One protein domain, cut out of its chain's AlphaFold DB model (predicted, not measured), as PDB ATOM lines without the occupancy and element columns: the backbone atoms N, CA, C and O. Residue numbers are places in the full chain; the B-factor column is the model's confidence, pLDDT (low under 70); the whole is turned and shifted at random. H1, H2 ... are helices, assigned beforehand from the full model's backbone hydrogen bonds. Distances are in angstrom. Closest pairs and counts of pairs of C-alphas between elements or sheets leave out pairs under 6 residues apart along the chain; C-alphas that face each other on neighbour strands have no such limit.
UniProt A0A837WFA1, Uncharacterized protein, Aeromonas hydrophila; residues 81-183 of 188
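Overview. This is residues 81 to 183 of the 188 residues of an uncharacterized protein of Aeromonas hydrophila (UniProt A0A837WFA1). Crossed helices H3, H4 and H5 make a body with H1 beside H5; the longest helix, H6, turns off beyond the end of H5, and residues 175 to 183 stick out. The printed part has 103 residues, six named helices, H1 to H6, and no named strand: all helix. It is compact, radius of gyration of the C-alphas 14.6 A, spanning 42 by 30 by 20 A.

Arrangement. Start at H6, residues 163 to 183, about perpendicular, at 85 degrees, to H5, residues 141 to 159. H3, residues 108 to 118, touches residues 153 to 158 of H5 alone; closest are C-alphas 118 and 154, 4.4 A. H3 and H4, residues 122 to 134, form a hairpin; closest are C-alphas 108 and 126, 5.3 A. Every O i to N i+4 pair is within hydrogen-bond range in H3, H5 and H6, 5 of 9 in H4.

Along the chain. Find H1, residues 83 to 95, from C-alpha 83 at (268.890, 270.981, 178.469); H2 is residues 100 to 103. H6, 30.7 A long, ends at C-alpha 183, (308.247, 258.017, 175.117).

Size, cuts and confidence. The printed part has no cut; residues 162 to 163 and 173 to 183 have pLDDT under 70.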
ATOM      1  N   PRO A  81     264.171 273.879 178.265       72.25
ATOM      2  CA  PRO A  81     264.667 274.376 176.980       72.25
ATOM      3  C   PRO A  81     266.204 274.490 176.946       72.25
ATOM      4  O   PRO A  81     266.808 274.280 175.898       72.25
ATOM      5  N   ASP A  82     266.847 274.692 178.103       81.44
ATOM      6  CA  ASP A  82     268.308 274.783 178.255       81.44
ATOM      7  C   ASP A  82     268.968 273.441 178.627       81.44
ATOM      8  O   ASP A  82     269.961 273.391 179.362       81.44
ATOM      9  N   LEU A  83     268.425 272.327 178.129       84.19
ATOM     10  CA  LEU A  83     268.890 270.981 178.469       84.19
ATOM     11  C   LEU A  83     270.387 270.772 178.214       84.19
ATOM     12  O   LEU A  83     271.094 270.241 179.068       84.19
ATOM     13  N   VAL A  84     270.871 271.138 177.024       85.12
ATOM     14  CA  VAL A  84     272.256 270.866 176.607       85.12
ATOM     15  C   VAL A  84     273.263 271.691 177.429       85.12
ATOM     16  O   VAL A  84     274.218 271.098 177.943       85.12
ATOM     17  N   PRO A  85     273.050 273.005 177.658       85.19
ATOM     18  CA  PRO A  85     273.847 273.782 178.608       85.19
ATOM     19  C   PRO A  85     273.850 273.214 180.035       85.19
ATOM     20  O   PRO A  85     274.921 273.070 180.632       85.19
ATOM     21  N   GLN A  86     272.683 272.839 180.575       86.00
ATOM     22  CA  GLN A  86     272.590 272.247 181.916       86.00
ATOM     23  C   GLN A  86     273.318 270.902 181.990       86.00
ATOM     24  O   GLN A  86     274.077 270.656 182.928       86.00
ATOM     25  N   LEU A  87     273.154 270.052 180.973       87.56
ATOM     26  CA  LEU A  87     273.848 268.772 180.874       87.56
ATOM     27  C   LEU A  87     275.365 268.979 180.883       87.56
ATOM     28  O   LEU A  87     276.076 268.278 181.603       87.56
ATOM     29  N   GLN A  88     275.865 269.943 180.104       87.50
ATOM     30  CA  GLN A  88     277.288 270.267 180.077       87.50
ATOM     31  C   GLN A  88     277.788 270.734 181.447       87.50
ATOM     32  O   GLN A  88     278.864 270.303 181.867       87.50
ATOM     33  N   ALA A  89     277.031 271.586 182.141       87.44
ATOM     34  CA  ALA A  89     277.389 272.065 183.472       87.44
ATOM     35  C   ALA A  89     277.465 270.909 184.483       87.44
ATOM     36  O   ALA A  89     278.502 270.731 185.120       87.44
ATOM     37  N   VAL A  90     276.430 270.065 184.544       88.06
ATOM     38  CA  VAL A  90     276.361 268.903 185.449       88.06
ATOM     39  C   VAL A  90     277.482 267.899 185.158       88.06
ATOM     40  O   VAL A  90     278.144 267.406 186.077       88.06
ATOM     41  N   LEU A  91     277.757 267.612 183.880       87.56
ATOM     42  CA  LEU A  91     278.867 266.738 183.496       87.56
ATOM     43  C   LEU A  91     280.219 267.346 183.881       87.56
ATOM     44  O   LEU A  91     281.068 266.635 184.420       87.56
ATOM     45  N   ARG A  92     280.431 268.646 183.651       87.75
ATOM     46  CA  ARG A  92     281.675 269.321 184.047       87.75
ATOM     47  C   ARG A  92     281.866 269.320 185.556       87.75
ATOM     48  O   ARG A  92     282.947 268.957 186.008       87.75
ATOM     49  N   GLU A  93     280.834 269.640 186.324       87.38
ATOM     50  CA  GLU A  93     280.879 269.617 187.787       87.38
ATOM     51  C   GLU A  93     281.200 268.216 188.328       87.38
ATOM     52  O   GLU A  93     281.962 268.071 189.281       87.38
ATOM     53  N   ALA A  94     280.697 267.160 187.682       85.06
ATOM     54  CA  ALA A  94     280.989 265.785 188.080       85.06
ATOM     55  C   ALA A  94     282.384 265.291 187.652       85.06
ATOM     56  O   ALA A  94     282.959 264.413 188.309       85.06
ATOM     57  N   VAL A  95     282.915 265.809 186.541       85.38
ATOM     58  CA  VAL A  95     284.194 265.384 185.952       85.38
ATOM     59  C   VAL A  95     285.372 266.140 186.557       85.38
ATOM     60  O   VAL A  95     286.333 265.497 186.970       85.38
ATOM     61  N   LEU A  96     285.304 267.471 186.646       84.94
ATOM     62  CA  LEU A  96     286.400 268.339 187.096       84.94
ATOM     63  C   LEU A  96     287.049 267.929 188.431       84.94
ATOM     64  O   LEU A  96     288.275 267.829 188.463       84.94
ATOM     65  N   PRO A  97     286.302 267.616 189.512       81.12
ATOM     66  CA  PRO A  97     286.916 267.226 190.783       81.12
ATOM     67  C   PRO A  97     287.661 265.885 190.711       81.12
ATOM     68  O   PRO A  97     288.475 265.584 191.580       81.12
ATOM     69  N   ARG A  98     287.386 265.058 189.696       75.88
ATOM     70  CA  ARG A  98     287.974 263.718 189.528       75.88
ATOM     71  C   ARG A  98     289.025 263.663 188.416       75.88
ATOM     72  O   ARG A  98     289.943 262.848 188.494       75.88
ATOM     73  N   TRP A  99     288.897 264.519 187.404       81.44
ATOM     74  CA  TRP A  99     289.756 264.593 186.222       81.44
ATOM     75  C   TRP A  99     289.990 266.059 185.820       81.44
ATOM     76  O   TRP A  99     289.309 266.567 184.926       81.44
ATOM     77  N   PRO A 100     290.972 266.746 186.435       80.00
ATOM     78  CA  PRO A 100     291.254 268.149 186.126       80.00
ATOM     79  C   PRO A 100     291.801 268.349 184.702       80.00
ATOM     80  O   PRO A 100     291.614 269.413 184.124       80.00
ATOM     81  N   GLU A 101     292.405 267.319 184.097       81.88
ATOM     82  CA  GLU A 101     292.894 267.322 182.703       81.88
ATOM     83  C   GLU A 101     291.787 267.667 181.696       81.88
ATOM     84  O   GLU A 101     292.028 268.274 180.653       81.88
ATOM     85  N   ALA A 102     290.545 267.320 182.031       82.50
ATOM     86  CA  ALA A 102     289.399 267.543 181.172       82.50
ATOM     87  C   ALA A 102     288.963 269.022 181.128       82.50
ATOM     88  O   ALA A 102     288.170 269.392 180.266       82.50
ATOM     89  N   ALA A 103     289.492 269.879 182.015       80.69
ATOM     90  CA  ALA A 103     289.188 271.313 182.047       80.69
ATOM     91  C   ALA A 103     289.612 272.043 180.763       80.69
ATOM     92  O   ALA A 103     288.944 272.986 180.340       80.69
ATOM     93  N   VAL A 104     290.703 271.592 180.136       84.12
ATOM     94  CA  VAL A 104     291.250 272.186 178.905       84.12
ATOM     95  C   VAL A 104     290.458 271.739 177.669       84.12
ATOM     96  O   VAL A 104     290.457 272.416 176.645       84.12
ATOM     97  N   LEU A 105     289.738 270.616 177.762       85.31
ATOM     98  CA  LEU A 105     288.990 270.053 176.647       85.31
ATOM     99  C   LEU A 105     287.665 270.805 176.445       85.31
ATOM    100  O   LEU A 105     286.885 271.029 177.379       85.31
ATOM    101  N   GLN A 106     287.392 271.171 175.195       81.94
ATOM    102  CA  GLN A 106     286.162 271.843 174.774       81.94
ATOM    103  C   GLN A 106     285.609 271.176 173.512       81.94
ATOM    104  O   GLN A 106     286.374 270.621 172.729       81.94
ATOM    105  N   GLY A 107     284.289 271.223 173.317       82.94
ATOM    106  CA  GLY A 107     283.635 270.710 172.108       82.94
ATOM    107  C   GLY A 107     283.796 269.199 171.908       82.94
ATOM    108  O   GLY A 107     283.571 268.409 172.822       82.94
ATOM    109  N   GLU A 108     284.180 268.784 170.703       85.06
ATOM    110  CA  GLU A 108     284.319 267.369 170.334       85.06
ATOM    111  C   GLU A 108     285.378 266.603 171.161       85.06
ATOM    112  O   GLU A 108     285.038 265.538 171.688       85.06
ATOM    113  N   PRO A 109     286.609 267.119 171.385       85.31
ATOM    114  CA  PRO A 109     287.589 266.484 172.273       85.31
ATOM    115  C   PRO A 109     287.054 266.177 173.677       85.31
ATOM    116  O   PRO A 109     287.394 265.151 174.269       85.31
ATOM    117  N   TRP A 110     286.188 267.045 174.205       87.06
ATOM    118  CA  TRP A 110     285.534 266.833 175.494       87.06
ATOM    119  C   TRP A 110     284.563 265.641 175.458       87.06
ATOM    120  O   TRP A 110     284.585 264.800 176.356       87.06
ATOM    121  N   LEU A 111     283.759 265.511 174.402       87.50
ATOM    122  CA  LEU A 111     282.810 264.400 174.250       87.50
ATOM    123  C   LEU A 111     283.521 263.056 174.049       87.50
ATOM    124  O   LEU A 111     283.148 262.058 174.667       87.50
ATOM    125  N   VAL A 112     284.598 263.037 173.258       86.94
ATOM    126  CA  VAL A 112     285.447 261.845 173.084       86.94
ATOM    127  C   VAL A 112     286.075 261.429 174.417       86.94
ATOM    128  O   VAL A 112     286.140 260.239 174.747       86.94
ATOM    129  N   PHE A 113     286.498 262.403 175.224       85.81
ATOM    130  CA  PHE A 113     287.002 262.131 176.562       85.81
ATOM    131  C   PHE A 113     285.926 261.511 177.466       85.81
ATOM    132  O   PHE A 113     286.211 260.510 178.131       85.81
ATOM    133  N   LEU A 114     284.688 262.016 177.448       86.19
ATOM    134  CA  LEU A 114     283.579 261.426 178.211       86.19
ATOM    135  C   LEU A 114     283.305 259.968 177.815       86.19
ATOM    136  O   LEU A 114     283.155 259.111 178.694       86.19
ATOM    137  N   ASP A 115     283.333 259.659 176.519       86.00
ATOM    138  CA  ASP A 115     283.155 258.292 176.013       86.00
ATOM    139  C   ASP A 115     284.251 257.351 176.503       86.00
ATOM    140  O   ASP A 115     283.980 256.219 176.913       86.00
ATOM    141  N   SER A 116     285.481 257.851 176.587       82.19
ATOM    142  CA  SER A 116     286.612 257.086 177.112       82.19
ATOM    143  C   SER A 116     286.531 256.794 178.623       82.19
ATOM    144  O   SER A 116     287.256 255.927 179.126       82.19
ATOM    145  N   LEU A 117     285.675 257.507 179.366       77.06
ATOM    146  CA  LEU A 117     285.412 257.260 180.788       77.06
ATOM    147  C   LEU A 117     284.244 256.291 180.988       77.06
ATOM    148  O   LEU A 117     284.324 255.380 181.820       77.06
ATOM    149  N   GLY A 118     283.165 256.503 180.231       70.94
ATOM    150  CA  GLY A 118     281.866 255.898 180.500       70.94
ATOM    151  C   GLY A 118     281.410 254.820 179.524       70.94
ATOM    152  O   GLY A 118     280.407 254.170 179.814       70.94
ATOM    153  N   GLY A 119     282.096 254.638 178.388       70.69
ATOM    154  CA  GLY A 119     281.551 253.870 177.262       70.69
ATOM    155  C   GLY A 119     280.265 254.495 176.707       70.69
ATOM    156  O   GLY A 119     279.427 253.798 176.135       70.69
ATOM    157  N   SER A 120     280.068 255.792 176.947       80.50
ATOM    158  CA  SER A 120     278.976 256.567 176.374       80.50
ATOM    159  C   SER A 120     279.181 256.736 174.864       80.50
ATOM    160  O   SER A 120     280.227 256.381 174.322       80.50
ATOM    161  N   ARG A 121     278.146 257.227 174.180       84.25
ATOM    162  CA  ARG A 121     278.161 257.504 172.737       84.25
ATOM    163  C   ARG A 121     278.005 259.000 172.461       84.25
ATOM    164  O   ARG A 121     277.297 259.398 171.541       84.25
ATOM    165  N   PHE A 122     278.617 259.848 173.287       83.50
ATOM    166  CA  PHE A 122     278.577 261.298 173.102       83.50
ATOM    167  C   PHE A 122     279.275 261.742 171.812       83.50
ATOM    168  O   PHE A 122     278.883 262.750 171.230       83.50
ATOM    169  N   ARG A 123     280.242 260.968 171.309       84.19
ATOM    170  CA  ARG A 123     280.907 261.207 170.024       84.19
ATOM    171  C   ARG A 123     279.937 261.235 168.842       84.19
ATOM    172  O   ARG A 123     280.135 262.030 167.934       84.19
ATOM    173  N   GLU A 124     278.876 260.425 168.859       86.50
ATOM    174  CA  GLU A 124     277.857 260.418 167.791       86.50
ATOM    175  C   GLU A 124     277.099 261.758 167.712       86.50
ATOM    176  O   GLU A 124     276.580 262.134 166.663       86.50
ATOM    177  N   LEU A 125     277.068 262.505 168.819       84.62
ATOM    178  CA  LEU A 125     276.360 263.776 168.964       84.62
ATOM    179  C   LEU A 125     277.290 264.986 168.760       84.62
ATOM    180  O   LEU A 125     276.810 266.115 168.673       84.62
ATOM    181  N   ALA A 126     278.604 264.764 168.635       84.56
ATOM    182  CA  ALA A 126     279.607 265.819 168.495       84.56
ATOM    183  C   ALA A 126     279.349 266.819 167.351       84.56
ATOM    184  O   ALA A 126     279.507 268.015 167.603       84.56
ATOM    185  N   PRO A 127     278.881 266.407 166.152       85.50
ATOM    186  CA  PRO A 127     278.648 267.342 165.047       85.50
ATOM    187  C   PRO A 127     277.563 268.387 165.337       85.50
ATOM    188  O   PRO A 127     277.618 269.497 164.820       85.50
ATOM    189  N   HIS A 128     276.580 268.039 166.171       85.50
ATOM    190  CA  HIS A 128     275.425 268.888 166.482       85.50
ATOM    191  C   HIS A 128     275.598 269.645 167.808       85.50
ATOM    192  O   HIS A 128     274.862 270.582 168.104       85.50
ATOM    193  N   TRP A 129     276.601 269.262 168.603       85.38
ATOM    194  CA  TRP A 129     276.813 269.761 169.959       85.38
ATOM    195  C   TRP A 129     277.067 271.271 170.020       85.38
ATOM    196  O   TRP A 129     276.501 271.969 170.860       85.38
ATOM    197  N   SER A 130     277.897 271.796 169.115       83.56
ATOM    198  CA  SER A 130     278.180 273.234 169.027       83.56
ATOM    199  C   SER A 130     276.943 274.037 168.620       83.56
ATOM    200  O   SER A 130     276.703 275.115 169.164       83.56
ATOM    201  N   ALA A 131     276.128 273.493 167.715       85.69
ATOM    202  CA  ALA A 131     274.903 274.126 167.248       85.69
ATOM    203  C   ALA A 131     273.821 274.189 168.342       85.69
ATOM    204  O   ALA A 131     273.087 275.173 168.415       85.69
ATOM    205  N   TRP A 132     273.768 273.206 169.244       87.19
ATOM    206  CA  TRP A 132     272.866 273.247 170.402       87.19
ATOM    207  C   TRP A 132     273.316 274.218 171.493       87.19
ATOM    208  O   TRP A 132     272.485 274.859 172.125       87.19
ATOM    209  N   LEU A 133     274.627 274.344 171.724       83.75
ATOM    210  CA  LEU A 133     275.156 275.222 172.775       83.75
ATOM    211  C   LEU A 133     275.188 276.696 172.387       83.75
ATOM    212  O   LEU A 133     274.938 277.552 173.229       83.75
ATOM    213  N   TYR A 134     275.549 276.986 171.138       83.50
ATOM    214  CA  TYR A 134     275.803 278.354 170.679       83.50
ATOM    215  C   TYR A 134     274.865 278.785 169.552       83.50
ATOM    216  O   TYR A 134     274.667 279.978 169.347       83.50
ATOM    217  N   GLY A 135     274.292 277.829 168.816       78.19
ATOM    218  CA  GLY A 135     273.449 278.091 167.649       78.19
ATOM    219  C   GLY A 135     271.950 278.173 167.940       78.19
ATOM    220  O   GLY A 135     271.180 278.378 167.006       78.19
ATOM    221  N   GLY A 136     271.520 277.990 169.194       77.69
ATOM    222  CA  GLY A 136     270.104 278.055 169.585       77.69
ATOM    223  C   GLY A 136     269.227 276.947 168.988       77.69
ATOM    224  O   GLY A 136     268.004 277.053 169.020       77.69
ATOM    225  N   GLN A 137     269.829 275.894 168.428       81.06
ATOM    226  CA  GLN A 137     269.094 274.739 167.915       81.06
ATOM    227  C   GLN A 137     268.671 273.829 169.070       81.06
ATOM    228  O   GLN A 137     269.479 273.505 169.939       81.06
ATOM    229  N   SER A 138     267.423 273.365 169.058       80.81
ATOM    230  CA  SER A 138     266.954 272.345 169.992       80.81
ATOM    231  C   SER A 138     267.206 270.937 169.433       80.81
ATOM    232  O   SER A 138     267.086 270.717 168.224       80.81
ATOM    233  N   PRO A 139     267.582 269.966 170.283       83.56
ATOM    234  CA  PRO A 139     267.746 268.583 169.858       83.56
ATOM    235  C   PRO A 139     266.396 267.969 169.473       83.56
ATOM    236  O   PRO A 139     265.403 268.125 170.185       83.56
ATOM    237  N   ASP A 140     266.378 267.219 168.374       87.25
ATOM    238  CA  ASP A 140     265.210 266.448 167.946       87.25
ATOM    239  C   ASP A 140     264.909 265.289 168.922       87.25
ATOM    240  O   ASP A 140     265.772 264.858 169.696       87.25
ATOM    241  N   ALA A 141     263.700 264.722 168.876       85.25
ATOM    242  CA  ALA A 141     263.256 263.668 169.792       85.25
ATOM    243  C   ALA A 141     264.195 262.443 169.803       85.25
ATOM    244  O   ALA A 141     264.484 261.876 170.864       85.25
ATOM    245  N   GLN A 142     264.731 262.047 168.641       86.81
ATOM    246  CA  GLN A 142     265.695 260.946 168.551       86.81
ATOM    247  C   GLN A 142     267.041 261.305 169.201       86.81
ATOM    248  O   GLN A 142     267.632 260.485 169.912       86.81
ATOM    249  N   GLN A 143     267.512 262.534 168.986       87.00
ATOM    250  CA  GLN A 143     268.761 263.041 169.556       87.00
ATOM    251  C   GLN A 143     268.642 263.168 171.077       87.00
ATOM    252  O   GLN A 143     269.554 262.775 171.800       87.00
ATOM    253  N   HIS A 144     267.479 263.593 171.567       86.25
ATOM    254  CA  HIS A 144     267.154 263.660 172.985       86.25
ATOM    255  C   HIS A 144     267.240 262.285 173.669       86.25
ATOM    256  O   HIS A 144     267.869 262.130 174.720       86.25
ATOM    257  N   LEU A 145     266.683 261.241 173.044       86.94
ATOM    258  CA  LEU A 145     266.790 259.868 173.549       86.94
ATOM    259  C   LEU A 145     268.233 259.347 173.535       86.94
ATOM    260  O   LEU A 145     268.640 258.651 174.471       86.94
ATOM    261  N   ALA A 146     269.010 259.671 172.498       88.38
ATOM    262  CA  ALA A 146     270.424 259.311 172.419       88.38
ATOM    263  C   ALA A 146     271.242 259.993 173.531       88.38
ATOM    264  O   ALA A 146     272.010 259.319 174.224       88.38
ATOM    265  N   LEU A 147     270.995 261.284 173.774       88.44
ATOM    266  CA  LEU A 147     271.590 262.080 174.852       88.44
ATOM    267  C   LEU A 147     271.285 261.466 176.226       88.44
ATOM    268  O   LEU A 147     272.188 261.232 177.030       88.44
ATOM    269  N   HIS A 148     270.015 261.122 176.466       87.69
ATOM    270  CA  HIS A 148     269.571 260.493 177.707       87.69
ATOM    271  C   HIS A 148     270.244 259.133 177.930       87.69
ATOM    272  O   HIS A 148     270.740 258.848 179.022       87.69
ATOM    273  N   ARG A 149     270.330 258.292 176.892       88.00
ATOM    274  CA  ARG A 149     271.027 256.997 176.981       88.00
ATOM    275  C   ARG A 149     272.516 257.176 177.272       88.00
ATOM    276  O   ARG A 149     273.033 256.477 178.145       88.00
ATOM    277  N   ALA A 150     273.182 258.110 176.593       88.75
ATOM    278  CA  ALA A 150     274.594 258.409 176.814       88.75
ATOM    279  C   ALA A 150     274.848 258.918 178.244       88.75
ATOM    280  O   ALA A 150     275.752 258.421 178.919       88.75
ATOM    281  N   TYR A 151     273.995 259.815 178.751       88.31
ATOM    282  CA  TYR A 151     274.061 260.327 180.121       88.31
ATOM    283  C   TYR A 151     273.874 259.236 181.179       88.31
ATOM    284  O   TYR A 151     274.645 259.156 182.139       88.31
ATOM    285  N   LEU A 152     272.874 258.364 181.011       86.62
ATOM    286  CA  LEU A 152     272.646 257.262 181.947       86.62
ATOM    287  C   LEU A 152     273.782 256.234 181.908       86.62
ATOM    288  O   LEU A 152     274.194 255.749 182.964       86.62
ATOM    289  N   ALA A 153     274.299 255.910 180.719       86.19
ATOM    290  CA  ALA A 153     275.444 255.014 180.567       86.19
ATOM    291  C   ALA A 153     276.682 255.579 181.279       86.19
ATOM    292  O   ALA A 153     277.315 254.878 182.072       86.19
ATOM    293  N   TRP A 154     276.960 256.871 181.090       87.38
ATOM    294  CA  TRP A 154     278.046 257.560 181.779       87.38
ATOM    295  C   TRP A 154     277.847 257.572 183.303       87.38
ATOM    296  O   TRP A 154     278.749 257.192 184.051       87.38
ATOM    297  N   GLY A 155     276.640 257.904 183.775       85.69
ATOM    298  CA  GLY A 155     276.297 257.880 185.198       85.69
ATOM    299  C   GLY A 155     276.493 256.498 185.829       85.69
ATOM    300  O   GLY A 155     277.055 256.388 186.918       85.69
ATOM    301  N   ARG A 156     276.131 255.414 185.134       81.94
ATOM    302  CA  ARG A 156     276.398 254.046 185.616       81.94
ATOM    303  C   ARG A 156     277.893 253.773 185.752       81.94
ATOM    304  O   ARG A 156     278.328 253.277 186.787       81.94
ATOM    305  N   SER A 157     278.679 254.140 184.749       80.88
ATOM    306  CA  SER A 157     280.122 253.884 184.721       80.88
ATOM    307  C   SER A 157     280.921 254.737 185.712       80.88
ATOM    308  O   SER A 157     281.949 254.280 186.215       80.88
ATOM    309  N   CYS A 158     280.462 255.956 186.012       77.94
ATOM    310  CA  CYS A 158     281.213 256.932 186.806       77.94
ATOM    311  C   CYS A 158     280.636 257.199 188.206       77.94
ATOM    312  O   CYS A 158     281.332 257.778 189.040       77.94
ATOM    313  N   ILE A 159     279.387 256.812 188.493       77.81
ATOM    314  CA  ILE A 159     278.706 257.135 189.763       77.81
ATOM    315  C   ILE A 159     278.272 255.892 190.537       77.81
ATOM    316  O   ILE A 159     278.297 255.943 191.768       77.81
ATOM    317  N   CYS A 160     277.932 254.781 189.882       74.25
ATOM    318  CA  CYS A 160     277.644 253.533 190.593       74.25
ATOM    319  C   CYS A 160     278.865 252.892 191.277       74.25
ATOM    320  O   CYS A 160     278.690 252.409 192.397       74.25
ATOM    321  N   PRO A 161     280.078 252.847 190.683       73.62
ATOM    322  CA  PRO A 161     281.178 252.149 191.331       73.62
ATOM    323  C   PRO A 161     281.646 252.872 192.603       73.62
ATOM    324  O   PRO A 161     281.585 254.107 192.689       73.62
ATOM    325  N   PRO A 162     282.141 252.109 193.592       69.88
ATOM    326  CA  PRO A 162     282.678 252.677 194.816       69.88
ATOM    327  C   PRO A 162     283.890 253.569 194.512       69.88
ATOM    328  O   PRO A 162     284.634 253.337 193.557       69.88
ATOM    329  N   ALA A 163     284.090 254.604 195.332       68.75
ATOM    330  CA  ALA A 163     285.070 255.664 195.079       68.75
ATOM    331  C   ALA A 163     286.501 255.142 194.846       68.75
ATOM    332  O   ALA A 163     287.212 255.670 193.996       68.75
ATOM    333  N   TRP A 164     286.893 254.064 195.531       72.75
ATOM    334  CA  TRP A 164     288.208 253.438 195.373       72.75
ATOM    335  C   TRP A 164     288.431 252.848 193.972       72.75
ATOM    336  O   TRP A 164     289.536 252.926 193.440       72.75
ATOM    337  N   LEU A 165     287.389 252.305 193.335       74.56
ATOM    338  CA  LEU A 165     287.490 251.704 192.003       74.56
ATOM    339  C   LEU A 165     287.636 252.780 190.923       74.56
ATOM    340  O   LEU A 165     288.379 252.617 189.954       74.56
ATOM    341  N   LEU A 166     286.969 253.918 191.123       71.69
ATOM    342  CA  LEU A 166     287.156 255.099 190.283       71.69
ATOM    343  C   LEU A 166     288.559 255.676 190.449       71.69
ATOM    344  O   LEU A 166     289.198 256.000 189.451       71.69
ATOM    345  N   ASP A 167     289.062 255.748 191.679       73.06
ATOM    346  CA  ASP A 167     290.395 256.272 191.960       73.06
ATOM    347  C   ASP A 167     291.513 255.382 191.386       73.06
ATOM    348  O   ASP A 167     292.480 255.881 190.813       73.06
ATOM    349  N   LEU A 168     291.346 254.056 191.407       73.31
ATOM    350  CA  LEU A 168     292.237 253.142 190.684       73.31
ATOM    351  C   LEU A 168     292.229 253.408 189.172       73.31
ATOM    352  O   LEU A 168     293.296 253.476 188.558       73.31
ATOM    353  N   ARG A 169     291.051 253.627 188.564       71.94
ATOM    354  CA  ARG A 169     290.961 253.991 187.136       71.94
ATOM    355  C   ARG A 169     291.630 255.337 186.847       71.94
ATOM    356  O   ARG A 169     292.284 255.460 185.809       71.94
ATOM    357  N   THR A 170     291.510 256.330 187.736       71.44
ATOM    358  CA  THR A 170     292.174 257.634 187.545       71.44
ATOM    359  C   THR A 170     293.693 257.515 187.659       71.44
ATOM    360  O   THR A 170     294.413 258.083 186.836       71.44
ATOM    361  N   ARG A 171     294.196 256.747 188.637       71.56
ATOM    362  CA  ARG A 171     295.632 256.494 188.816       71.56
ATOM    363  C   ARG A 171     296.222 255.749 187.632       71.56
ATOM    364  O   ARG A 171     297.267 256.144 187.127       71.56
ATOM    365  N   TRP A 172     295.530 254.724 187.147       70.44
ATOM    366  CA  TRP A 172     295.991 253.953 185.999       70.44
ATOM    367  C   TRP A 172     296.053 254.795 184.718       70.44
ATOM    368  O   TRP A 172     297.034 254.728 183.978       70.44
ATOM    369  N   ARG A 173     295.058 255.663 184.488       69.44
ATOM    370  CA  ARG A 173     295.074 256.599 183.353       69.44
ATOM    371  C   ARG A 173     296.220 257.614 183.460       69.44
ATOM    372  O   ARG A 173     296.925 257.798 182.473       69.44
ATOM    373  N   ARG A 174     296.452 258.195 184.645       67.50
ATOM    374  CA  ARG A 174     297.592 259.101 184.895       67.50
ATOM    375  C   ARG A 174     298.951 258.415 184.733       67.50
ATOM    376  O   ARG A 174     299.908 259.037 184.288       67.50
ATOM    377  N   GLY A 175     299.052 257.132 185.080       68.19
ATOM    378  CA  GLY A 175     300.257 256.340 184.825       68.19
ATOM    379  C   GLY A 175     300.534 256.178 183.329       68.19
ATOM    380  O   GLY A 175     301.678 256.280 182.896       68.19
ATOM    381  N   ARG A 176     299.480 255.992 182.528       62.56
ATOM    382  CA  ARG A 176     299.592 255.834 181.073       62.56
ATOM    383  C   ARG A 176     299.979 257.130 180.356       62.56
ATOM    384  O   ARG A 176     300.796 257.069 179.445       62.56
ATOM    385  N   THR A 177     299.435 258.281 180.759       59.62
ATOM    386  CA  THR A 177     299.814 259.578 180.163       59.62
ATOM    387  C   THR A 177     301.283 259.902 180.430       59.62
ATOM    388  O   THR A 177     302.010 260.197 179.488       59.62
ATOM    389  N   ARG A 178     301.776 259.678 181.659       60.59
ATOM    390  CA  ARG A 178     303.209 259.837 181.986       60.59
ATOM    391  C   ARG A 178     304.134 258.932 181.169       60.59
ATOM    392  O   ARG A 178     305.234 259.341 180.823       60.59
ATOM    393  N   LEU A 179     303.706 257.704 180.874       60.53
ATOM    394  CA  LEU A 179     304.460 256.772 180.028       60.53
ATOM    395  C   LEU A 179     304.500 257.218 178.559       60.53
ATOM    396  O   LEU A 179     305.521 257.025 177.906       60.53
ATOM    397  N   SER A 180     303.420 257.830 178.064       58.56
ATOM    398  CA  SER A 180     303.356 258.394 176.712       58.56
ATOM    399  C   SER A 180     304.271 259.610 176.566       58.56
ATOM    400  O   SER A 180     305.034 259.676 175.607       58.56
ATOM    401  N   ASP A 181     304.264 260.522 177.541       57.25
ATOM    402  CA  ASP A 181     305.140 261.703 177.536       57.25
ATOM    403  C   ASP A 181     306.622 261.311 177.678       57.25
ATOM    404  O   ASP A 181     307.490 261.894 177.034       57.25
ATOM    405  N   ALA A 182     306.921 260.264 178.456       58.72
ATOM    406  CA  ALA A 182     308.277 259.726 178.580       58.72
ATOM    407  C   ALA A 182     308.786 259.038 177.299       58.72
ATOM    408  O   ALA A 182     309.996 258.959 177.099       58.72
ATOM    409  N   HIS A 183     307.890 258.529 176.445       55.09
ATOM    410  CA  HIS A 183     308.247 258.017 175.117       55.09
ATOM    411  C   HIS A 183     308.374 259.146 174.085       55.09
ATOM    412  O   HIS A 183     309.281 259.103 173.265       55.09
TER     413      HIS A 183